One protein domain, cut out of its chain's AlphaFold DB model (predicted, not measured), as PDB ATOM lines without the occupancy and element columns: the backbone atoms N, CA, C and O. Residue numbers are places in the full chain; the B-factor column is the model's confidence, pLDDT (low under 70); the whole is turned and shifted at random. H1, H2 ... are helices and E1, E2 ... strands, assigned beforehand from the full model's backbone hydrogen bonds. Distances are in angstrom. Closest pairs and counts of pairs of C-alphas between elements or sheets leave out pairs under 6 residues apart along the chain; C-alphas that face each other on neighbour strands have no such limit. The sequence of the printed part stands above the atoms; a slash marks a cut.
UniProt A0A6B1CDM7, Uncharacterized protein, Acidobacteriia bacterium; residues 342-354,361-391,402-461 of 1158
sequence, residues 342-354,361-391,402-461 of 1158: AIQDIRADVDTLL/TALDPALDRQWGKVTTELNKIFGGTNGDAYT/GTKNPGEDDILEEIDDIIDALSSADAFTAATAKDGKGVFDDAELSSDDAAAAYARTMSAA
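This is residues 342 to 354, 361 to 391 and 402 to 461 of the 1158 residues of an uncharacterized protein of Acidobacteriia bacterium (UniProt A0A6B1CDM7). Three helices, H1, H2 and H3, run side by side as a small bundle, with H1 packed on both H2 and H3 while H2 and H3 come less close to each other. At the end of the bundle where H2 and H3 end, two short helices, H4 and H5, pack on each other at a steep angle, and a tail after H5 leads away to E1. The printed part has 104 residues, with named elements in the order H1 H2 H3 H4 H5 E1, and is mostly helix. It is compact, with a radius of gyration of the C-alphas of 14.5 A, and spans 44 by 29 by 27 A, only just elongated.

H2, residues 364 to 382, is the longest helix at 26.1 A, beginning at C-alpha 364 (416.326, 582.227, 403.226). H1, residues 342 to 354, measures 18.4 A and begins at C-alpha 342 (414.306, 602.232, 398.055). H3, residues 411 to 422, measures 16.7 A. H4 is residues 425 to 431 and H5 residues 447 to 454. E1, residues 459 to 461, ends at C-alpha 461 (403.155, 617.915, 383.892) and pairs with no named strand.

H2 touches H1, opposite ways at a shallow tilt of 12 degrees; their closest C-alphas, of Val 374 and Ile 343, are 5.9 A apart. H1 touches H3, opposite ways at 16 degrees, a shallow tilt, closest at the C-alphas of Arg 347 and Ile 415, 6.5 A. H3, with residues 420 to 422 alone, touches H4 only at the corner, closest at the C-alphas of Ala 421 and Phe 428, 4.9 A. H4 touches H5 at a steep tilt of 66 degrees, closest at the C-alphas of Thr 429 and Ala 450, 5.2 A. H5 and E1 are apart. Every O i to N i+4 pair is within hydrogen-bond range in H1, H3, H4 and H5, and 14 of 15 in H2.

The C-alphas of Thr 361 and Ala 461, the two farthest apart, are 48.3 A apart. Cuts leave C-alphas 354 and 361 13.1 A apart, and C-alphas 391 and 402 18.3 A apart. The link from H4 to H5 is long, 15 residues. The pLDDT is under 70 at residues 361 to 362, 383 to 391, 402 to 404 and 436.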
ATOM      1  N   ALA A 342     415.009 603.438 397.624       90.50
ATOM      2  CA  ALA A 342     414.306 602.232 398.055       90.50
ATOM      3  C   ALA A 342     415.257 601.034 398.242       90.50
ATOM      4  O   ALA A 342     415.125 600.288 399.209       90.50
ATOM      5  N   ILE A 343     416.246 600.866 397.361       91.31
ATOM      6  CA  ILE A 343     417.253 599.799 397.448       91.31
ATOM      7  C   ILE A 343     418.196 600.032 398.638       91.31
ATOM      8  O   ILE A 343     418.537 599.073 399.326       91.31
ATOM      9  N   GLN A 344     418.549 601.281 398.960       92.38
ATOM     10  CA  GLN A 344     419.290 601.620 400.185       92.38
ATOM     11  C   GLN A 344     418.510 601.258 401.459       92.38
ATOM     12  O   GLN A 344     419.097 600.724 402.403       92.38
ATOM     13  N   ASP A 345     417.194 601.488 401.479       89.12
ATOM     14  CA  ASP A 345     416.332 601.067 402.589       89.12
ATOM     15  C   ASP A 345     416.265 599.527 402.685       89.12
ATOM     16  O   ASP A 345     416.407 598.962 403.772       89.12
ATOM     17  N   ILE A 346     416.142 598.822 401.550       90.25
ATOM     18  CA  ILE A 346     416.157 597.349 401.505       90.25
ATOM     19  C   ILE A 346     417.509 596.792 401.973       90.25
ATOM     20  O   ILE A 346     417.543 595.807 402.712       90.25
ATOM     21  N   ARG A 347     418.626 597.430 401.607       93.44
ATOM     22  CA  ARG A 347     419.965 597.072 402.091       93.44
ATOM     23  C   ARG A 347     420.039 597.123 403.616       93.44
ATOM     24  O   ARG A 347     420.574 596.205 404.232       93.44
ATOM     25  N   ALA A 348     419.502 598.179 404.229       88.25
ATOM     26  CA  ALA A 348     419.478 598.326 405.684       88.25
ATOM     27  C   ALA A 348     418.600 597.254 406.359       88.25
ATOM     28  O   ALA A 348     418.965 596.721 407.414       88.25
ATOM     29  N   ASP A 349     417.475 596.889 405.736       83.00
ATOM     30  CA  ASP A 349     416.629 595.773 406.171       83.00
ATOM     31  C   ASP A 349     417.371 594.427 406.092       83.00
ATOM     32  O   ASP A 349     417.279 593.625 407.022       83.00
ATOM     33  N   VAL A 350     418.106 594.167 405.004       86.00
ATOM     34  CA  VAL A 350     418.894 592.936 404.811       86.00
ATOM     35  C   VAL A 350     420.040 592.853 405.821       86.00
ATOM     36  O   VAL A 350     420.185 591.820 406.469       86.00
ATOM     37  N   ASP A 351     420.776 593.944 406.049       86.25
ATOM     38  CA  ASP A 351     421.822 594.033 407.082       86.25
ATOM     39  C   ASP A 351     421.249 593.740 408.483       86.25
ATOM     40  O   ASP A 351     421.816 592.981 409.272       86.25
ATOM     41  N   THR A 352     420.043 594.246 408.765       82.06
ATOM     42  CA  THR A 352     419.319 593.955 410.012       82.06
ATOM     43  C   THR A 352     418.896 592.484 410.104       82.06
ATOM     44  O   THR A 352     419.000 591.891 411.177       82.06
ATOM     45  N   LEU A 353     418.415 591.883 409.010       79.69
ATOM     46  CA  LEU A 353     418.006 590.474 408.968       79.69
ATOM     47  C   LEU A 353     419.192 589.522 409.151       79.69
ATOM     48  O   LEU A 353     419.051 588.552 409.888       79.69
ATOM     49  N   LEU A 354     420.343 589.824 408.548       80.75
ATOM     50  CA  LEU A 354     421.582 589.051 408.698       80.75
ATOM     51  C   LEU A 354     422.194 589.200 410.102       80.75
ATOM     52  O   LEU A 354     422.798 588.270 410.629       80.75
ATOM     53  N   THR A 361     416.402 577.941 408.416       57.44
ATOM     54  CA  THR A 361     415.139 577.659 407.710       57.44
ATOM     55  C   THR A 361     414.154 578.832 407.568       57.44
ATOM     56  O   THR A 361     413.191 578.705 406.812       57.44
ATOM     57  N   ALA A 362     414.331 579.939 408.301       63.47
ATOM     58  CA  ALA A 362     413.459 581.120 408.213       63.47
ATOM     59  C   ALA A 362     414.135 582.347 407.577       63.47
ATOM     60  O   ALA A 362     413.424 583.292 407.222       63.47
ATOM     61  N   LEU A 363     415.465 582.325 407.436       76.25
ATOM     62  CA  LEU A 363     416.250 583.432 406.899       76.25
ATOM     63  C   LEU A 363     416.177 583.459 405.368       76.25
ATOM     64  O   LEU A 363     415.794 584.491 404.821       76.25
ATOM     65  N   ASP A 364     416.371 582.314 404.698       75.50
ATOM     66  CA  ASP A 364     416.326 582.227 403.226       75.50
ATOM     67  C   ASP A 364     415.028 582.814 402.633       75.50
ATOM     68  O   ASP A 364     415.108 583.721 401.806       75.50
ATOM     69  N   PRO A 365     413.806 582.459 403.096       78.12
ATOM     70  CA  PRO A 365     412.581 583.039 402.535       78.12
ATOM     71  C   PRO A 365     412.397 584.528 402.872       78.12
ATOM     72  O   PRO A 365     411.567 585.210 402.266       78.12
ATOM     73  N   ALA A 366     413.073 585.044 403.904       77.62
ATOM     74  CA  ALA A 366     413.046 586.464 404.243       77.62
ATOM     75  C   ALA A 366     413.997 587.263 403.344       77.62
ATOM     76  O   ALA A 366     413.567 588.293 402.820       77.62
ATOM     77  N   LEU A 367     415.212 586.758 403.114       82.88
ATOM     78  CA  LEU A 367     416.177 587.323 402.170       82.88
ATOM     79  C   LEU A 367     415.644 587.267 400.733       82.88
ATOM     80  O   LEU A 367     415.641 588.293 400.059       82.88
ATOM     81  N   ASP A 368     415.042 586.146 400.316       81.38
ATOM     82  CA  ASP A 368     414.382 585.998 399.009       81.38
ATOM     83  C   ASP A 368     413.306 587.068 398.774       81.38
ATOM     84  O   ASP A 368     413.167 587.606 397.675       81.38
ATOM     85  N   ARG A 369     412.532 587.406 399.814       81.62
ATOM     86  CA  ARG A 369     411.516 588.465 399.728       81.62
ATOM     87  C   ARG A 369     412.133 589.848 399.601       81.62
ATOM     88  O   ARG A 369     411.564 590.669 398.890       81.62
ATOM     89  N   GLN A 370     413.236 590.125 400.296       87.50
ATOM     90  CA  GLN A 370     413.921 591.412 400.170       87.50
ATOM     91  C   GLN A 370     414.583 591.546 398.796       87.50
ATOM     92  O   GLN A 370     414.399 592.571 398.146       87.50
ATOM     93  N   TRP A 371     415.225 590.488 398.293       88.00
ATOM     94  CA  TRP A 371     415.756 590.458 396.930       88.00
ATOM     95  C   TRP A 371     414.656 590.663 395.881       88.00
ATOM     96  O   TRP A 371     414.802 591.485 394.985       88.00
ATOM     97  N   GLY A 372     413.489 590.031 396.060       82.56
ATOM     98  CA  GLY A 372     412.323 590.276 395.208       82.56
ATOM     99  C   GLY A 372     411.865 591.743 395.192       82.56
ATOM    100  O   GLY A 372     411.414 592.232 394.153       82.56
ATOM    101  N   LYS A 373     412.020 592.485 396.301       85.00
ATOM    102  CA  LYS A 373     411.782 593.938 396.315       85.00
ATOM    103  C   LYS A 373     412.860 594.700 395.543       85.00
ATOM    104  O   LYS A 373     412.493 595.587 394.783       85.00
ATOM    105  N   VAL A 374     414.141 594.334 395.667       85.94
ATOM    106  CA  VAL A 374     415.229 594.927 394.856       85.94
ATOM    107  C   VAL A 374     414.935 594.736 393.369       85.94
ATOM    108  O   VAL A 374     414.946 595.703 392.613       85.94
ATOM    109  N   THR A 375     414.563 593.521 392.956       82.44
ATOM    110  CA  THR A 375     414.154 593.238 391.573       82.44
ATOM    111  C   THR A 375     412.944 594.075 391.154       82.44
ATOM    112  O   THR A 375     412.915 594.586 390.041       82.44
ATOM    113  N   THR A 376     411.964 594.271 392.042       81.69
ATOM    114  CA  THR A 376     410.791 595.119 391.765       81.69
ATOM    115  C   THR A 376     411.186 596.579 391.528       81.69
ATOM    116  O   THR A 376     410.676 597.200 390.601       81.69
ATOM    117  N   GLU A 377     412.101 597.132 392.327       85.75
ATOM    118  CA  GLU A 377     412.582 598.509 392.153       85.75
ATOM    119  C   GLU A 377     413.435 598.667 390.886       85.75
ATOM    120  O   GLU A 377     413.260 599.635 390.149       85.75
ATOM    121  N   LEU A 378     414.282 597.687 390.558       85.88
ATOM    122  CA  LEU A 378     415.034 597.672 389.297       85.88
ATOM    123  C   LEU A 378     414.124 597.519 388.074       85.88
ATOM    124  O   LEU A 378     414.370 598.134 387.038       85.88
ATOM    125  N   ASN A 379     413.031 596.767 388.192       79.50
ATOM    126  CA  ASN A 379     412.043 596.642 387.124       79.50
ATOM    127  C   ASN A 379     411.348 597.974 386.806       79.50
ATOM    128  O   ASN A 379     410.963 598.172 385.656       79.50
ATOM    129  N   LYS A 380     411.255 598.910 387.764       80.19
ATOM    130  CA  LYS A 380     410.806 600.291 387.495       80.19
ATOM    131  C   LYS A 380     411.827 601.095 386.692       80.19
ATOM    132  O   LYS A 380     411.479 602.107 386.110       80.19
ATOM    133  N   ILE A 381     413.097 600.699 386.650       81.81
ATOM    134  CA  ILE A 381     414.087 601.342 385.776       81.81
ATOM    135  C   ILE A 381     414.021 600.705 384.386       81.81
ATOM    136  O   ILE A 381     413.949 601.424 383.395       81.81
ATOM    137  N   PHE A 382     413.998 599.372 384.315       82.44
ATOM    138  CA  PHE A 382     414.209 598.620 383.071       82.44
ATOM    139  C   PHE A 382     412.937 598.069 382.390       82.44
ATOM    140  O   PHE A 382     413.047 597.408 381.361       82.44
ATOM    141  N   GLY A 383     411.735 598.338 382.915       68.25
ATOM    142  CA  GLY A 383     410.464 598.040 382.233       68.25
ATOM    143  C   GLY A 383     409.965 596.593 382.336       68.25
ATOM    144  O   GLY A 383     409.293 596.097 381.434       68.25
ATOM    145  N   GLY A 384     410.278 595.892 383.428       60.84
ATOM    146  CA  GLY A 384     409.828 594.516 383.666       60.84
ATOM    147  C   GLY A 384     408.505 594.447 384.428       60.84
ATOM    148  O   GLY A 384     408.512 594.218 385.638       60.84
ATOM    149  N   THR A 385     407.359 594.637 383.774       49.16
ATOM    150  CA  THR A 385     406.065 594.380 384.428       49.16
ATOM    151  C   THR A 385     405.839 592.883 384.658       49.16
ATOM    152  O   THR A 385     406.279 592.017 383.904       49.16
ATOM    153  N   ASN A 386     405.185 592.587 385.781       47.41
ATOM    154  CA  ASN A 386     404.950 591.256 386.330       47.41
ATOM    155  C   ASN A 386     404.350 590.267 385.306       47.41
ATOM    156  O   ASN A 386     403.142 590.229 385.120       47.41
ATOM    157  N   GLY A 387     405.173 589.385 384.735       45.78
ATOM    158  CA  GLY A 387     404.720 588.085 384.221       45.78
ATOM    159  C   GLY A 387     404.511 587.934 382.713       45.78
ATOM    160  O   GLY A 387     404.441 586.786 382.274       45.78
ATOM    161  N   ASP A 388     404.513 589.006 381.917       42.94
ATOM    162  CA  ASP A 388     404.345 588.895 380.464       42.94
ATOM    163  C   ASP A 388     405.662 589.102 379.709       42.94
ATOM    164  O   ASP A 388     406.399 590.068 379.891       42.94
ATOM    165  N   ALA A 389     405.992 588.116 378.875       39.12
ATOM    166  CA  ALA A 389     407.254 588.026 378.163       39.12
ATOM    167  C   ALA A 389     407.439 589.202 377.190       39.12
ATOM    168  O   ALA A 389     406.867 589.218 376.099       39.12
ATOM    169  N   TYR A 390     408.308 590.146 377.549       39.38
ATOM    170  CA  TYR A 390     408.813 591.158 376.629       39.38
ATOM    171  C   TYR A 390     409.559 590.460 375.475       39.38
ATOM    172  O   TYR A 390     410.625 589.875 375.650       39.38
ATOM    173  N   THR A 391     408.995 590.474 374.263       40.84
ATOM    174  CA  THR A 391     409.564 589.789 373.082       40.84
ATOM    175  C   THR A 391     410.764 590.514 372.454       40.84
ATOM    176  O   THR A 391     411.293 590.072 371.433       40.84
ATOM    177  N   GLY A 402     420.227 589.053 387.792       54.91
ATOM    178  CA  GLY A 402     420.364 587.594 387.698       54.91
ATOM    179  C   GLY A 402     419.158 586.806 388.252       54.91
ATOM    180  O   GLY A 402     418.430 587.240 389.138       54.91
ATOM    181  N   THR A 403     418.892 585.604 387.721       53.53
ATOM    182  CA  THR A 403     417.740 584.762 388.149       53.53
ATOM    183  C   THR A 403     417.939 583.975 389.436       53.53
ATOM    184  O   THR A 403     417.023 583.280 389.880       53.53
ATOM    185  N   LYS A 404     419.142 583.990 390.006       63.81
ATOM    186  CA  LYS A 404     419.449 583.224 391.208       63.81
ATOM    187  C   LYS A 404     419.669 584.212 392.342       63.81
ATOM    188  O   LYS A 404     420.609 584.990 392.261       63.81
ATOM    189  N   ASN A 405     418.826 584.147 393.374       70.56
ATOM    190  CA  ASN A 405     419.030 584.936 394.584       70.56
ATOM    191  C   ASN A 405     420.462 584.697 395.099       70.56
ATOM    192  O   ASN A 405     420.886 583.528 395.143       70.56
ATOM    193  N   PRO A 406     421.207 585.764 395.434       78.75
ATOM    194  CA  PRO A 406     422.536 585.633 396.009       78.75
ATOM    195  C   PRO A 406     422.489 584.755 397.262       78.75
ATOM    196  O   PRO A 406     421.463 584.677 397.942       78.75
ATOM    197  N   GLY A 407     423.593 584.070 397.563       78.50
ATOM    198  CA  GLY A 407     423.716 583.396 398.854       78.50
ATOM    199  C   GLY A 407     423.678 584.406 400.005       78.50
ATOM    200  O   GLY A 407     423.884 585.601 399.794       78.50
ATOM    201  N   GLU A 408     423.457 583.924 401.227       79.88
ATOM    202  CA  GLU A 408     423.501 584.747 402.447       79.88
ATOM    203  C   GLU A 408     424.788 585.590 402.538       79.88
ATOM    204  O   GLU A 408     424.730 586.764 402.892       79.88
ATOM    205  N   ASP A 409     425.922 585.004 402.135       80.12
ATOM    206  CA  ASP A 409     427.240 585.645 402.165       80.12
ATOM    207  C   ASP A 409     427.417 586.746 401.097       80.12
ATOM    208  O   ASP A 409     428.260 587.623 401.277       80.12
ATOM    209  N   ASP A 410     426.616 586.735 400.024       84.12
ATOM    210  CA  ASP A 410     426.835 587.560 398.824       84.12
ATOM    211  C   ASP A 410     425.745 588.640 398.628       84.12
ATOM    212  O   ASP A 410     425.938 589.601 397.887       84.12
ATOM    213  N   ILE A 411     424.585 588.533 399.296       86.06
ATOM    214  CA  ILE A 411     423.429 589.417 399.043       86.06
ATOM    215  C   ILE A 411     423.699 590.898 399.344       86.06
ATOM    216  O   ILE A 411     423.180 591.764 398.645       86.06
ATOM    217  N   LEU A 412     424.500 591.212 400.366       88.94
ATOM    218  CA  LEU A 412     424.859 592.602 400.665       88.94
ATOM    219  C   LEU A 412     425.839 593.174 399.636       88.94
ATOM    220  O   LEU A 412     425.690 594.339 399.283       88.94
ATOM    221  N   GLU A 413     426.790 592.366 399.153       90.12
ATOM    222  CA  GLU A 413     427.756 592.764 398.117       90.12
ATOM    223  C   GLU A 413     427.029 593.071 396.804       90.12
ATOM    224  O   GLU A 413     427.221 594.136 396.231       90.12
ATOM    225  N   GLU A 414     426.080 592.222 396.409       88.75
ATOM    226  CA  GLU A 414     425.266 592.426 395.205       88.75
ATOM    227  C   GLU A 414     424.347 593.663 395.311       88.75
ATOM    228  O   GLU A 414     424.185 594.415 394.350       88.75
ATOM    229  N   ILE A 415     423.755 593.933 396.486       89.25
ATOM    230  CA  ILE A 415     422.977 595.170 396.703       89.25
ATOM    231  C   ILE A 415     423.887 596.409 396.669       89.25
ATOM    232  O   ILE A 415     423.476 597.443 396.138       89.25
ATOM    233  N   ASP A 416     425.099 596.325 397.224       91.88
ATOM    234  CA  ASP A 416     426.084 597.411 397.186       91.88
ATOM    235  C   ASP A 416     426.533 597.721 395.755       91.88
ATOM    236  O   ASP A 416     426.523 598.885 395.355       91.88
ATOM    237  N   ASP A 417     426.807 596.693 394.956       89.56
ATOM    238  CA  ASP A 417     427.154 596.820 393.541       89.56
ATOM    239  C   ASP A 417     426.022 597.489 392.732       89.56
ATOM    240  O   ASP A 417     426.271 598.368 391.900       89.56
ATOM    241  N   ILE A 418     424.757 597.157 393.025       92.50
ATOM    242  CA  ILE A 418     423.577 597.820 392.441       92.50
ATOM    243  C   ILE A 418     423.489 599.294 392.872       92.50
ATOM    244  O   ILE A 418     423.198 600.168 392.050       92.50
ATOM    245  N   ILE A 419     423.727 599.603 394.147       93.25
ATOM    246  CA  ILE A 419     423.706 600.980 394.666       93.25
ATOM    247  C   ILE A 419     424.808 601.817 394.014       93.25
ATOM    248  O   ILE A 419     424.538 602.938 393.573       93.25
ATOM    249  N   ASP A 420     426.018 601.273 393.907       90.81
ATOM    250  CA  ASP A 420     427.151 601.926 393.258       90.81
ATOM    251  C   ASP A 420     426.854 602.176 391.776       90.81
ATOM    252  O   ASP A 420     427.075 603.290 391.288       90.81
ATOM    253  N   ALA A 421     426.249 601.206 391.087       90.31
ATOM    254  CA  ALA A 421     425.792 601.354 389.710       90.31
ATOM    255  C   ALA A 421     424.727 602.455 389.537       90.31
ATOM    256  O   ALA A 421     424.742 603.169 388.540       90.31
ATOM    257  N   LEU A 422     423.819 602.655 390.499       93.38
ATOM    258  CA  LEU A 422     422.775 603.694 390.441       93.38
ATOM    259  C   LEU A 422     423.225 605.061 391.000       93.38
ATOM    260  O   LEU A 422     422.507 606.055 390.879       93.38
ATOM    261  N   SER A 423     424.410 605.141 391.608       93.25
ATOM    262  CA  SER A 423     424.872 606.320 392.358       93.25
ATOM    263  C   SER A 423     425.139 607.564 391.501       93.25
ATOM    264  O   SER A 423     425.073 608.689 392.002       93.25
ATOM    265  N   SER A 424     425.447 607.387 390.213       94.12
ATOM    266  CA  SER A 424     425.750 608.474 389.275       94.12
ATOM    267  C   SER A 424     425.452 608.075 387.830       94.12
ATOM    268  O   SER A 424     425.439 606.891 387.503       94.12
ATOM    269  N   ALA A 425     425.260 609.061 386.948       90.25
ATOM    270  CA  ALA A 425     425.007 608.816 385.525       90.25
ATOM    271  C   ALA A 425     426.151 608.039 384.843       90.25
ATOM    272  O   ALA A 425     425.897 607.146 384.034       90.25
ATOM    273  N   ASP A 426     427.403 608.343 385.202       90.56
ATOM    274  CA  ASP A 426     428.585 607.652 384.671       90.56
ATOM    275  C   ASP A 426     428.654 606.200 385.162       90.56
ATOM    276  O   ASP A 426     428.942 605.297 384.376       90.56
ATOM    277  N   ALA A 427     428.354 605.961 386.446       91.00
ATOM    278  CA  ALA A 427     428.307 604.613 387.012       91.00
ATOM    279  C   ALA A 427     427.182 603.779 386.386       91.00
ATOM    280  O   ALA A 427     427.415 602.632 386.010       91.00
ATOM    281  N   PHE A 428     426.009 604.381 386.176       92.50
ATOM    282  CA  PHE A 428     424.873 603.720 385.542       92.50
ATOM    283  C   PHE A 428     425.189 603.341 384.096       92.50
ATOM    284  O   PHE A 428     424.976 602.203 383.687       92.50
ATOM    285  N   THR A 429     425.803 604.263 383.352       90.56
ATOM    286  CA  THR A 429     426.250 604.034 381.973       90.56
ATOM    287  C   THR A 429     427.286 602.915 381.880       90.56
ATOM    288  O   THR A 429     427.224 602.092 380.968       90.56
ATOM    289  N   ALA A 430     428.241 602.868 382.814       88.06
ATOM    290  CA  ALA A 430     429.225 601.793 382.878       88.06
ATOM    291  C   ALA A 430     428.577 600.447 383.242       88.06
ATOM    292  O   ALA A 430     428.940 599.423 382.670       88.06
ATOM    293  N   ALA A 431     427.603 600.450 384.152       88.25
ATOM    294  CA  ALA A 431     426.921 599.246 384.610       88.25
ATOM    295  C   ALA A 431     426.013 598.611 383.546       88.25
ATOM    296  O   ALA A 431     425.862 597.394 383.551       88.25
ATOM    297  N   THR A 432     425.455 599.400 382.621       88.12
ATOM    298  CA  THR A 432     424.620 598.919 381.499       88.12
ATOM    299  C   THR A 432     425.411 598.695 380.201       88.12
ATOM    300  O   THR A 432     424.818 598.488 379.140       88.12
ATOM    301  N   ALA A 433     426.744 598.807 380.225       84.56
ATOM    302  CA  ALA A 433     427.573 598.726 379.025       84.56
ATOM    303  C   ALA A 433     427.750 597.282 378.516       84.56
ATOM    304  O   ALA A 433     427.934 596.335 379.278       84.56
ATOM    305  N   LYS A 434     427.814 597.119 377.187       77.06
ATOM    306  CA  LYS A 434     428.048 595.833 376.494       77.06
ATOM    307  C   LYS A 434     429.502 595.344 376.553       77.06
ATOM    308  O   LYS A 434     430.084 594.964 375.532       77.06
ATOM    309  N   ASP A 435     430.146 595.401 377.706       76.06
ATOM    310  CA  ASP A 435     431.499 594.865 377.889       76.06
ATOM    311  C   ASP A 435     431.533 593.581 378.738       76.06
ATOM    312  O   ASP A 435     432.599 592.968 378.868       76.06
ATOM    313  N   GLY A 436     430.360 593.136 379.217       64.81
ATOM    314  CA  GLY A 436     430.151 591.902 379.982       64.81
ATOM    315  C   GLY A 436     430.746 591.953 381.387       64.81
ATOM    316  O   GLY A 436     431.228 590.931 381.880       64.81
ATOM    317  N   LYS A 437     430.850 593.155 381.968       71.75
ATOM    318  CA  LYS A 437     431.460 593.386 383.286       71.75
ATOM    319  C   LYS A 437     430.637 594.282 384.213       71.75
ATOM    320  O   LYS A 437     431.071 594.499 385.341       71.75
ATOM    321  N   GLY A 438     429.527 594.838 383.734       76.50
ATOM    322  CA  GLY A 438     428.630 595.670 384.527       76.50
ATOM    323  C   GLY A 438     427.603 594.841 385.299       76.50
ATOM    324  O   GLY A 438     427.283 593.727 384.905       76.50
ATOM    325  N   VAL A 439     427.076 595.412 386.383       83.38
ATOM    326  CA  VAL A 439     426.036 594.796 387.234       83.38
ATOM    327  C   VAL A 439     424.701 594.652 386.487       83.38
ATOM    328  O   VAL A 439     423.896 593.794 386.821       83.38
ATOM    329  N   PHE A 440     424.478 595.467 385.450       85.44
ATOM    330  CA  PHE A 440     423.288 595.448 384.596       85.44
ATOM    331  C   PHE A 440     423.629 595.046 383.154       85.44
ATOM    332  O   PHE A 440     423.000 595.532 382.213       85.44
ATOM    333  N   ASP A 441     424.642 594.203 382.946       73.75
ATOM    334  CA  ASP A 441     425.102 593.810 381.607       73.75
ATOM    335  C   ASP A 441     424.021 593.097 380.770       73.75
ATOM    336  O   ASP A 441     423.997 593.234 379.543       73.75
ATOM    337  N   ASP A 442     423.084 592.415 381.430       70.06
ATOM    338  CA  ASP A 442     421.887 591.834 380.820       70.06
ATOM    339  C   ASP A 442     420.882 592.896 380.326       70.06
ATOM    340  O   ASP A 442     420.153 592.650 379.364       70.06
ATOM    341  N   ALA A 443     420.867 594.094 380.923       74.19
ATOM    342  CA  ALA A 443     420.034 595.238 380.541       74.19
ATOM    343  C   ALA A 443     420.832 596.268 379.723       74.19
ATOM    344  O   ALA A 443     420.884 597.455 380.048       74.19
ATOM    345  N   GLU A 444     421.466 595.790 378.650       80.12
ATOM    346  CA  GLU A 444     422.336 596.580 377.780       80.12
ATOM    347  C   GLU A 444     421.650 597.856 377.257       80.12
ATOM    348  O   GLU A 444     420.663 597.795 376.517       80.12
ATOM    349  N   LEU A 445     422.241 599.013 377.567       81.19
ATOM    350  CA  LEU A 445     421.841 600.316 377.032       81.19
ATOM    351  C   LEU A 445     423.016 600.972 376.307       81.19
ATOM    352  O   LEU A 445     424.180 600.836 376.694       81.19
ATOM    353  N   SER A 446     422.717 601.726 375.247       84.69
ATOM    354  CA  SER A 446     423.717 602.630 374.677       84.69
ATOM    355  C   SER A 446     424.056 603.736 375.686       84.69
ATOM    356  O   SER A 446     423.258 604.033 376.572       84.69
ATOM    357  N   SER A 447     425.224 604.376 375.558       84.38
ATOM    358  CA  SER A 447     425.614 605.467 376.470       84.38
ATOM    359  C   SER A 447     424.584 606.599 376.512       84.38
ATOM    360  O   SER A 447     424.350 607.175 377.572       84.38
ATOM    361  N   ASP A 448     423.960 606.897 375.371       81.94
ATOM    362  CA  ASP A 448     422.942 607.940 375.268       81.94
ATOM    363  C   ASP A 448     421.619 607.482 375.902       81.94
ATOM    364  O   ASP A 448     420.986 608.248 376.627       81.94
ATOM    365  N   ASP A 449     421.224 606.219 375.701       80.75
ATOM    366  CA  ASP A 449     420.012 605.656 376.309       80.75
ATOM    367  C   ASP A 449     420.145 605.522 377.832       80.75
ATOM    368  O   ASP A 449     419.190 605.808 378.553       80.75
ATOM    369  N   ALA A 450     421.328 605.149 378.333       83.06
ATOM    370  CA  ALA A 450     421.626 605.051 379.758       83.06
ATOM    371  C   ALA A 450     421.601 606.426 380.437       83.06
ATOM    372  O   ALA A 450     420.918 606.601 381.448       83.06
ATOM    373  N   ALA A 451     422.262 607.431 379.849       83.31
ATOM    374  CA  ALA A 451     422.204 608.808 380.340       83.31
ATOM    375  C   ALA A 451     420.764 609.347 380.334       83.31
ATOM    376  O   ALA A 451     420.319 609.989 381.289       83.31
ATOM    377  N   ALA A 452     420.002 609.040 379.282       80.69
ATOM    378  CA  ALA A 452     418.620 609.468 379.166       80.69
ATOM    379  C   ALA A 452     417.684 608.738 380.146       80.69
ATOM    380  O   ALA A 452     416.707 609.347 380.587       80.69
ATOM    381  N   ALA A 453     417.915 607.457 380.448       83.06
ATOM    382  CA  ALA A 453     417.152 606.695 381.440       83.06
ATOM    383  C   ALA A 453     417.479 607.168 382.864       83.06
ATOM    384  O   ALA A 453     416.571 607.391 383.661       83.06
ATOM    385  N   TYR A 454     418.756 607.442 383.150       86.81
ATOM    386  CA  TYR A 454     419.201 608.003 384.427       86.81
ATOM    387  C   TYR A 454     418.550 609.353 384.732       86.81
ATOM    388  O   TYR A 454     418.135 609.607 385.858       86.81
ATOM    389  N   ALA A 455     418.412 610.220 383.727       85.00
ATOM    390  CA  ALA A 455     417.778 611.527 383.880       85.00
ATOM    391  C   ALA A 455     416.234 611.483 383.882       85.00
ATOM    392  O   ALA A 455     415.604 612.526 384.062       85.00
ATOM    393  N   ARG A 456     415.601 610.318 383.674       83.50
ATOM    394  CA  ARG A 456     414.153 610.237 383.434       83.50
ATOM    395  C   ARG A 456     413.313 610.403 384.698       83.50
ATOM    396  O   ARG A 456     413.605 609.829 385.748       83.50
ATOM    397  N   THR A 457     412.218 611.141 384.567       82.62
ATOM    398  CA  THR A 457     411.226 611.364 385.624       82.62
ATOM    399  C   THR A 457     409.974 610.517 385.405       82.62
ATOM    400  O   THR A 457     409.619 610.206 384.272       82.62
ATOM    401  N   MET A 458     409.315 610.136 386.502       80.75
ATOM    402  CA  MET A 458     408.088 609.324 386.531       80.75
ATOM    403  C   MET A 458     406.903 610.030 385.877       80.75
ATOM    404  O   MET A 458     406.041 609.396 385.273       80.75
ATOM    405  N   SER A 459     406.871 611.355 385.984       80.62
ATOM    406  CA  SER A 459     405.882 612.207 385.342       80.62
ATOM    407  C   SER A 459     406.531 613.497 384.857       80.62
ATOM    408  O   SER A 459     407.584 613.922 385.338       80.62
ATOM    409  N   ALA A 460     405.882 614.130 383.894       81.94
ATOM    410  CA  ALA A 460     406.095 615.522 383.551       81.94
ATOM    411  C   ALA A 460     404.721 616.135 383.316       81.94
ATOM    412  O   ALA A 460     403.950 615.618 382.499       81.94
ATOM    413  N   ALA A 461     404.406 617.200 384.044       84.38
ATOM    414  CA  ALA A 461     403.155 617.915 383.892       84.38
ATOM    415  C   ALA A 461     403.412 619.379 383.541       84.38
ATOM    416  O   ALA A 461     404.318 620.017 384.068       84.38
TER     417      ALA A 461